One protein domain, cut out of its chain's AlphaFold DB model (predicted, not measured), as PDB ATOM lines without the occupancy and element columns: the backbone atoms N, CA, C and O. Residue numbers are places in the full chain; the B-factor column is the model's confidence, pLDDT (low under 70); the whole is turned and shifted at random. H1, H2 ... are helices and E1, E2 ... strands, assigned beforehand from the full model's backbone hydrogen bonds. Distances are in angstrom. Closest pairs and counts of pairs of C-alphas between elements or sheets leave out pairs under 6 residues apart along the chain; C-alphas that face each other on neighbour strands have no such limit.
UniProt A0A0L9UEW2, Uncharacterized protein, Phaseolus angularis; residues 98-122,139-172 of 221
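What this domain is: This is residues 98 to 122 and 139 to 172 of the 221 residues of an uncharacterized protein of Phaseolus angularis (UniProt A0A0L9UEW2). One long helix, H2, sticks out with residues 143 to 172 from a small head made of the strand hairpin E1 and E2 and the short helix H1. The 59 printed residues hold two named helices and two named strands in the order H1, E1, E2, H2; the sheet E1 - E2 is antiparallel and the class is mostly helix. The whole is extended, with a radius of gyration of the C-alphas of 20.1 A, and spans 63 by 27 by 18 A.

Where its parts are: H1, residues 100 to 105, begins at C-alpha 100 (224.126, 201.283, 210.678). E1 is residues 108 to 111 and E2 residues 114 to 117. H2, residues 141 to 172, is 47.2 A long and ends at C-alpha 172 (249.491, 253.693, 199.287).

How they stand to each other: E1 and E2 form a hairpin, antiparallel at 142 degrees, with N 109 and O 116 2.8 A apart, within hydrogen-bond range. The closest C-alphas of H1 and E1, Leu 103 and Gln 109, are 6.9 A apart. H1 is apart from E2 and H2, and E1 from H2. In H1 and H2 every O i to N i+4 pair is within hydrogen-bond range.

The domain as a whole: The C-alphas farthest apart, Pro 112 and Lys 172, are 63.7 A apart. Residues 123 to 138 are not printed; C-alphas 122 and 139 are 9.2 A apart across this cut. Residues 98 and 119 to 122 have pLDDT under 70.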
ATOM      1  N   ILE A  98     225.685 205.595 216.285       65.12
ATOM      2  CA  ILE A  98     225.520 205.975 214.885       65.12
ATOM      3  C   ILE A  98     224.810 204.803 214.206       65.12
ATOM      4  O   ILE A  98     225.322 203.686 214.154       65.12
ATOM      5  N   ASN A  99     223.591 205.044 213.721       78.25
ATOM      6  CA  ASN A  99     222.788 204.014 213.071       78.25
ATOM      7  C   ASN A  99     223.579 203.394 211.902       78.25
ATOM      8  O   ASN A  99     224.163 204.111 211.088       78.25
ATOM      9  N   LYS A 100     223.546 202.061 211.785       78.06
ATOM     10  CA  LYS A 100     224.126 201.283 210.678       78.06
ATOM     11  C   LYS A 100     223.770 201.854 209.300       78.06
ATOM     12  O   LYS A 100     224.609 201.866 208.405       78.06
ATOM     13  N   ALA A 101     222.550 202.371 209.132       74.56
ATOM     14  CA  ALA A 101     222.123 203.022 207.896       74.56
ATOM     15  C   ALA A 101     222.912 204.310 207.601       74.56
ATOM     16  O   ALA A 101     223.224 204.592 206.446       74.56
ATOM     17  N   THR A 102     223.254 205.081 208.632       72.75
ATOM     18  CA  THR A 102     224.064 206.296 208.509       72.75
ATOM     19  C   THR A 102     225.510 205.946 208.158       72.75
ATOM     20  O   THR A 102     226.053 206.553 207.243       72.75
ATOM     21  N   LEU A 103     226.100 204.924 208.791       78.50
ATOM     22  CA  LEU A 103     227.442 204.433 208.435       78.50
ATOM     23  C   LEU A 103     227.501 203.958 206.979       78.50
ATOM     24  O   LEU A 103     228.385 204.365 206.231       78.50
ATOM     25  N   HIS A 104     226.500 203.192 206.539       75.06
ATOM     26  CA  HIS A 104     226.409 202.746 205.150       75.06
ATOM     27  C   HIS A 104     226.285 203.921 204.166       75.06
ATOM     28  O   HIS A 104     226.881 203.891 203.092       75.06
ATOM     29  N   LYS A 105     225.547 204.980 204.529       76.75
ATOM     30  CA  LYS A 105     225.453 206.213 203.726       76.75
ATOM     31  C   LYS A 105     226.766 206.998 203.671       76.75
ATOM     32  O   LYS A 105     227.010 207.654 202.669       76.75
ATOM     33  N   MET A 106     227.603 206.911 204.706       73.88
ATOM     34  CA  MET A 106     228.963 207.467 204.704       73.88
ATOM     35  C   MET A 106     229.977 206.559 203.992       73.88
ATOM     36  O   MET A 106     231.159 206.877 203.952       73.88
ATOM     37  N   GLY A 107     229.541 205.413 203.457       80.62
ATOM     38  CA  GLY A 107     230.440 204.435 202.856       80.62
ATOM     39  C   GLY A 107     231.342 203.739 203.874       80.62
ATOM     40  O   GLY A 107     232.353 203.186 203.474       80.62
ATOM     41  N   MET A 108     231.005 203.739 205.166       82.50
ATOM     42  CA  MET A 108     231.766 203.044 206.205       82.50
ATOM     43  C   MET A 108     231.183 201.651 206.467       82.50
ATOM     44  O   MET A 108     229.963 201.464 206.532       82.50
ATOM     45  N   GLN A 109     232.055 200.664 206.643       83.69
ATOM     46  CA  GLN A 109     231.720 199.285 206.971       83.69
ATOM     47  C   GLN A 109     232.490 198.835 208.217       83.69
ATOM     48  O   GLN A 109     233.663 199.151 208.390       83.69
ATOM     49  N   HIS A 110     231.815 198.078 209.080       80.88
ATOM     50  CA  HIS A 110     232.428 197.465 210.255       80.88
ATOM     51  C   HIS A 110     233.163 196.180 209.869       80.88
ATOM     52  O   HIS A 110     232.605 195.341 209.153       80.88
ATOM     53  N   THR A 111     234.382 196.014 210.366       80.75
ATOM     54  CA  THR A 111     235.253 194.857 210.150       80.75
ATOM     55  C   THR A 111     235.825 194.393 211.482       80.75
ATOM     56  O   THR A 111     235.679 195.100 212.481       80.75
ATOM     57  N   PRO A 112     236.425 193.194 211.545       77.06
ATOM     58  CA  PRO A 112     237.076 192.727 212.764       77.06
ATOM     59  C   PRO A 112     238.195 193.666 213.237       77.06
ATOM     60  O   PRO A 112     238.432 193.751 214.435       77.06
ATOM     61  N   GLU A 113     238.837 194.401 212.319       82.44
ATOM     62  CA  GLU A 113     239.900 195.367 212.627       82.44
ATOM     63  C   GLU A 113     239.392 196.785 212.960       82.44
ATOM     64  O   GLU A 113     240.195 197.652 213.290       82.44
ATOM     65  N   GLY A 114     238.082 197.056 212.862       82.44
ATOM     66  CA  GLY A 114     237.497 198.372 213.150       82.44
ATOM     67  C   GLY A 114     236.550 198.895 212.065       82.44
ATOM     68  O   GLY A 114     235.895 198.138 211.351       82.44
ATOM     69  N   LEU A 115     236.411 200.220 211.962       80.44
ATOM     70  CA  LEU A 115     235.599 200.867 210.924       80.44
ATOM     71  C   LEU A 115     236.481 201.213 209.719       80.44
ATOM     72  O   LEU A 115     237.376 202.043 209.840       80.44
ATOM     73  N   ARG A 116     236.193 200.638 208.545       79.38
ATOM     74  CA  ARG A 116     236.891 200.963 207.287       79.38
ATOM     75  C   ARG A 116     235.939 201.521 206.238       79.38
ATOM     76  O   ARG A 116     234.760 201.160 206.214       79.38
ATOM     77  N   PHE A 117     236.432 202.369 205.340       79.56
ATOM     78  CA  PHE A 117     235.654 202.758 204.167       79.56
ATOM     79  C   PHE A 117     235.476 201.558 203.235       79.56
ATOM     80  O   PHE A 117     236.357 200.714 203.066       79.56
ATOM     81  N   LYS A 118     234.285 201.451 202.657       79.56
ATOM     82  CA  LYS A 118     233.938 200.471 201.642       79.56
ATOM     83  C   LYS A 118     234.558 200.947 200.337       79.56
ATOM     84  O   LYS A 118     233.878 201.545 199.506       79.56
ATOM     85  N   ASP A 119     235.857 200.714 200.204       68.50
ATOM     86  CA  ASP A 119     236.588 201.007 198.982       68.50
ATOM     87  C   ASP A 119     235.960 200.213 197.837       68.50
ATOM     88  O   ASP A 119     236.012 198.980 197.779       68.50
ATOM     89  N   LYS A 120     235.316 200.930 196.917       61.25
ATOM     90  CA  LYS A 120     235.082 200.405 195.580       61.25
ATOM     91  C   LYS A 120     236.409 200.568 194.866       61.25
ATOM     92  O   LYS A 120     236.666 201.627 194.312       61.25
ATOM     93  N   VAL A 121     237.245 199.535 194.911       52.53
ATOM     94  CA  VAL A 121     238.450 199.469 194.083       52.53
ATOM     95  C   VAL A 121     238.007 199.497 192.617       52.53
ATOM     96  O   VAL A 121     237.695 198.464 192.027       52.53
ATOM     97  N   THR A 122     237.914 200.687 192.031       53.66
ATOM     98  CA  THR A 122     237.942 200.871 190.581       53.66
ATOM     99  C   THR A 122     239.401 200.768 190.179       53.66
ATOM    100  O   THR A 122     240.204 201.635 190.516       53.66
ATOM    101  N   HIS A 139     241.142 207.531 197.709       80.50
ATOM    102  CA  HIS A 139     240.704 206.148 197.540       80.50
ATOM    103  C   HIS A 139     239.173 206.036 197.492       80.50
ATOM    104  O   HIS A 139     238.621 205.234 196.740       80.50
ATOM    105  N   SER A 140     238.471 206.936 198.187       78.88
ATOM    106  CA  SER A 140     237.008 206.958 198.253       78.88
ATOM    107  C   SER A 140     236.366 208.153 197.527       78.88
ATOM    108  O   SER A 140     236.945 209.232 197.399       78.88
ATOM    109  N   GLU A 141     235.106 208.007 197.095       79.88
ATOM    110  CA  GLU A 141     234.300 209.124 196.552       79.88
ATOM    111  C   GLU A 141     234.135 210.273 197.558       79.88
ATOM    112  O   GLU A 141     234.057 211.448 197.187       79.88
ATOM    113  N   PHE A 142     234.122 209.940 198.848       79.12
ATOM    114  CA  PHE A 142     234.104 210.923 199.921       79.12
ATOM    115  C   PHE A 142     235.399 211.743 199.942       79.12
ATOM    116  O   PHE A 142     235.338 212.971 199.914       79.12
ATOM    117  N   GLU A 143     236.564 211.091 199.902       79.69
ATOM    118  CA  GLU A 143     237.857 211.778 199.813       79.69
ATOM    119  C   GLU A 143     237.977 212.612 198.540       79.69
ATOM    120  O   GLU A 143     238.419 213.756 198.599       79.69
ATOM    121  N   ARG A 144     237.518 212.099 197.391       84.88
ATOM    122  CA  ARG A 144     237.485 212.866 196.134       84.88
ATOM    123  C   ARG A 144     236.652 214.135 196.277       84.88
ATOM    124  O   ARG A 144     237.035 215.183 195.758       84.88
ATOM    125  N   THR A 145     235.518 214.042 196.968       82.88
ATOM    126  CA  THR A 145     234.641 215.186 197.242       82.88
ATOM    127  C   THR A 145     235.326 216.187 198.169       82.88
ATOM    128  O   THR A 145     235.387 217.370 197.843       82.88
ATOM    129  N   LEU A 146     235.914 215.720 199.274       82.00
ATOM    130  CA  LEU A 146     236.671 216.570 200.194       82.00
ATOM    131  C   LEU A 146     237.835 217.276 199.497       82.00
ATOM    132  O   LEU A 146     238.009 218.476 199.676       82.00
ATOM    133  N   LEU A 147     238.602 216.567 198.668       85.88
ATOM    134  CA  LEU A 147     239.706 217.159 197.917       85.88
ATOM    135  C   LEU A 147     239.228 218.236 196.943       85.88
ATOM    136  O   LEU A 147     239.895 219.259 196.816       85.88
ATOM    137  N   ARG A 148     238.090 218.038 196.260       88.31
ATOM    138  CA  ARG A 148     237.507 219.078 195.396       88.31
ATOM    139  C   ARG A 148     237.142 220.319 196.200       88.31
ATOM    140  O   ARG A 148     237.539 221.412 195.819       88.31
ATOM    141  N   GLU A 149     236.455 220.145 197.324       85.12
ATOM    142  CA  GLU A 149     236.052 221.253 198.197       85.12
ATOM    143  C   GLU A 149     237.270 221.997 198.775       85.12
ATOM    144  O   GLU A 149     237.322 223.225 198.737       85.12
ATOM    145  N   ILE A 150     238.301 221.274 199.231       86.62
ATOM    146  CA  ILE A 150     239.553 221.864 199.735       86.62
ATOM    147  C   ILE A 150     240.283 222.634 198.628       86.62
ATOM    148  O   ILE A 150     240.776 223.736 198.872       86.62
ATOM    149  N   LYS A 151     240.347 222.091 197.406       86.69
ATOM    150  CA  LYS A 151     240.954 222.778 196.256       86.69
ATOM    151  C   LYS A 151     240.195 224.057 195.907       86.69
ATOM    152  O   LYS A 151     240.830 225.098 195.763       86.69
ATOM    153  N   SER A 152     238.865 224.003 195.838       86.56
ATOM    154  CA  SER A 152     238.028 225.186 195.604       86.56
ATOM    155  C   SER A 152     238.235 226.245 196.686       86.56
ATOM    156  O   SER A 152     238.418 227.419 196.375       86.56
ATOM    157  N   LEU A 153     238.291 225.836 197.957       84.69
ATOM    158  CA  LEU A 153     238.562 226.741 199.071       84.69
ATOM    159  C   LEU A 153     239.950 227.387 198.965       84.69
ATOM    160  O   LEU A 153     240.078 228.589 199.189       84.69
ATOM    161  N   LYS A 154     240.980 226.618 198.588       89.62
ATOM    162  CA  LYS A 154     242.341 227.133 198.380       89.62
ATOM    163  C   LYS A 154     242.371 228.230 197.313       89.62
ATOM    164  O   LYS A 154     243.028 229.244 197.531       89.62
ATOM    165  N   ILE A 155     241.662 228.034 196.199       90.44
ATOM    166  CA  ILE A 155     241.562 229.022 195.113       90.44
ATOM    167  C   ILE A 155     240.908 230.304 195.630       90.44
ATOM    168  O   ILE A 155     241.517 231.364 195.531       90.44
ATOM    169  N   MET A 156     239.743 230.195 196.278       86.38
ATOM    170  CA  MET A 156     239.043 231.363 196.826       86.38
ATOM    171  C   MET A 156     239.907 232.140 197.824       86.38
ATOM    172  O   MET A 156     239.993 233.362 197.761       86.38
ATOM    173  N   CYS A 157     240.589 231.448 198.742       84.38
ATOM    174  CA  CYS A 157     241.470 232.108 199.703       84.38
ATOM    175  C   CYS A 157     242.652 232.818 199.032       84.38
ATOM    176  O   CYS A 157     243.116 233.831 199.552       84.38
ATOM    177  N   GLN A 158     243.163 232.287 197.920       87.62
ATOM    178  CA  GLN A 158     244.252 232.914 197.182       87.62
ATOM    179  C   GLN A 158     243.775 234.157 196.427       87.62
ATOM    180  O   GLN A 158     244.443 235.183 196.491       87.62
ATOM    181  N   GLU A 159     242.613 234.087 195.782       89.06
ATOM    182  CA  GLU A 159     241.985 235.220 195.094       89.06
ATOM    183  C   GLU A 159     241.722 236.370 196.073       89.06
ATOM    184  O   GLU A 159     242.248 237.461 195.895       89.06
ATOM    185  N   THR A 160     241.102 236.083 197.224       84.62
ATOM    186  CA  THR A 160     240.887 237.095 198.274       84.62
ATOM    187  C   THR A 160     242.195 237.711 198.788       84.62
ATOM    188  O   THR A 160     242.229 238.885 199.148       84.62
ATOM    189  N   ARG A 161     243.287 236.937 198.871       87.62
ATOM    190  CA  ARG A 161     244.599 237.488 199.257       87.62
ATOM    191  C   ARG A 161     245.132 238.456 198.208       87.62
ATOM    192  O   ARG A 161     245.713 239.466 198.595       87.62
ATOM    193  N   ASN A 162     244.945 238.145 196.930       90.88
ATOM    194  CA  ASN A 162     245.362 239.011 195.836       90.88
ATOM    195  C   ASN A 162     244.554 240.317 195.851       90.88
ATOM    196  O   ASN A 162     245.165 241.380 195.866       90.88
ATOM    197  N   ASP A 163     243.228 240.244 196.003       88.88
ATOM    198  CA  ASP A 163     242.358 241.429 196.093       88.88
ATOM    199  C   ASP A 163     242.780 242.359 197.243       88.88
ATOM    200  O   ASP A 163     242.832 243.581 197.115       88.88
ATOM    201  N   VAL A 164     243.120 241.786 198.403       85.19
ATOM    202  CA  VAL A 164     243.587 242.562 199.563       85.19
ATOM    203  C   VAL A 164     244.927 243.247 199.285       85.19
ATOM    204  O   VAL A 164     245.152 244.357 199.773       85.19
ATOM    205  N   LEU A 165     245.826 242.606 198.534       89.81
ATOM    206  CA  LEU A 165     247.101 243.209 198.141       89.81
ATOM    207  C   LEU A 165     246.895 244.362 197.153       89.81
ATOM    208  O   LEU A 165     247.497 245.414 197.353       89.81
ATOM    209  N   GLU A 166     246.005 244.201 196.177       92.50
ATOM    210  CA  GLU A 166     245.632 245.247 195.215       92.50
ATOM    211  C   GLU A 166     245.023 246.467 195.926       92.50
ATOM    212  O   GLU A 166     245.481 247.595 195.751       92.50
ATOM    213  N   ILE A 167     244.073 246.253 196.844       88.81
ATOM    214  CA  ILE A 167     243.500 247.335 197.665       88.81
ATOM    215  C   ILE A 167     244.594 248.042 198.479       88.81
ATOM    216  O   ILE A 167     244.603 249.269 198.585       88.81
ATOM    217  N   LYS A 168     245.527 247.282 199.065       87.62
ATOM    218  CA  LYS A 168     246.638 247.844 199.846       87.62
ATOM    219  C   LYS A 168     247.572 248.696 198.983       87.62
ATOM    220  O   LYS A 168     248.128 249.663 199.498       87.62
ATOM    221  N   GLU A 169     247.762 248.341 197.718       91.81
ATOM    222  CA  GLU A 169     248.553 249.119 196.765       91.81
ATOM    223  C   GLU A 169     247.850 250.430 196.401       91.81
ATOM    224  O   GLU A 169     248.444 251.498 196.551       91.81
ATOM    225  N   HIS A 170     246.560 250.380 196.062       87.56
ATOM    226  CA  HIS A 170     245.772 251.580 195.766       87.56
ATOM    227  C   HIS A 170     245.704 252.568 196.935       87.56
ATOM    228  O   HIS A 170     245.707 253.777 196.718       87.56
ATOM    229  N   LEU A 171     245.687 252.079 198.177       86.50
ATOM    230  CA  LEU A 171     245.691 252.941 199.362       86.50
ATOM    231  C   LEU A 171     247.042 253.625 199.624       86.50
ATOM    232  O   LEU A 171     247.073 254.635 200.320       86.50
ATOM    233  N   LYS A 172     248.156 253.101 199.097       80.88
ATOM    234  CA  LYS A 172     249.491 253.693 199.287       80.88
ATOM    235  C   LYS A 172     249.809 254.823 198.307       80.88
ATOM    236  O   LYS A 172     250.701 255.611 198.594       80.88
TER     237      LYS A 172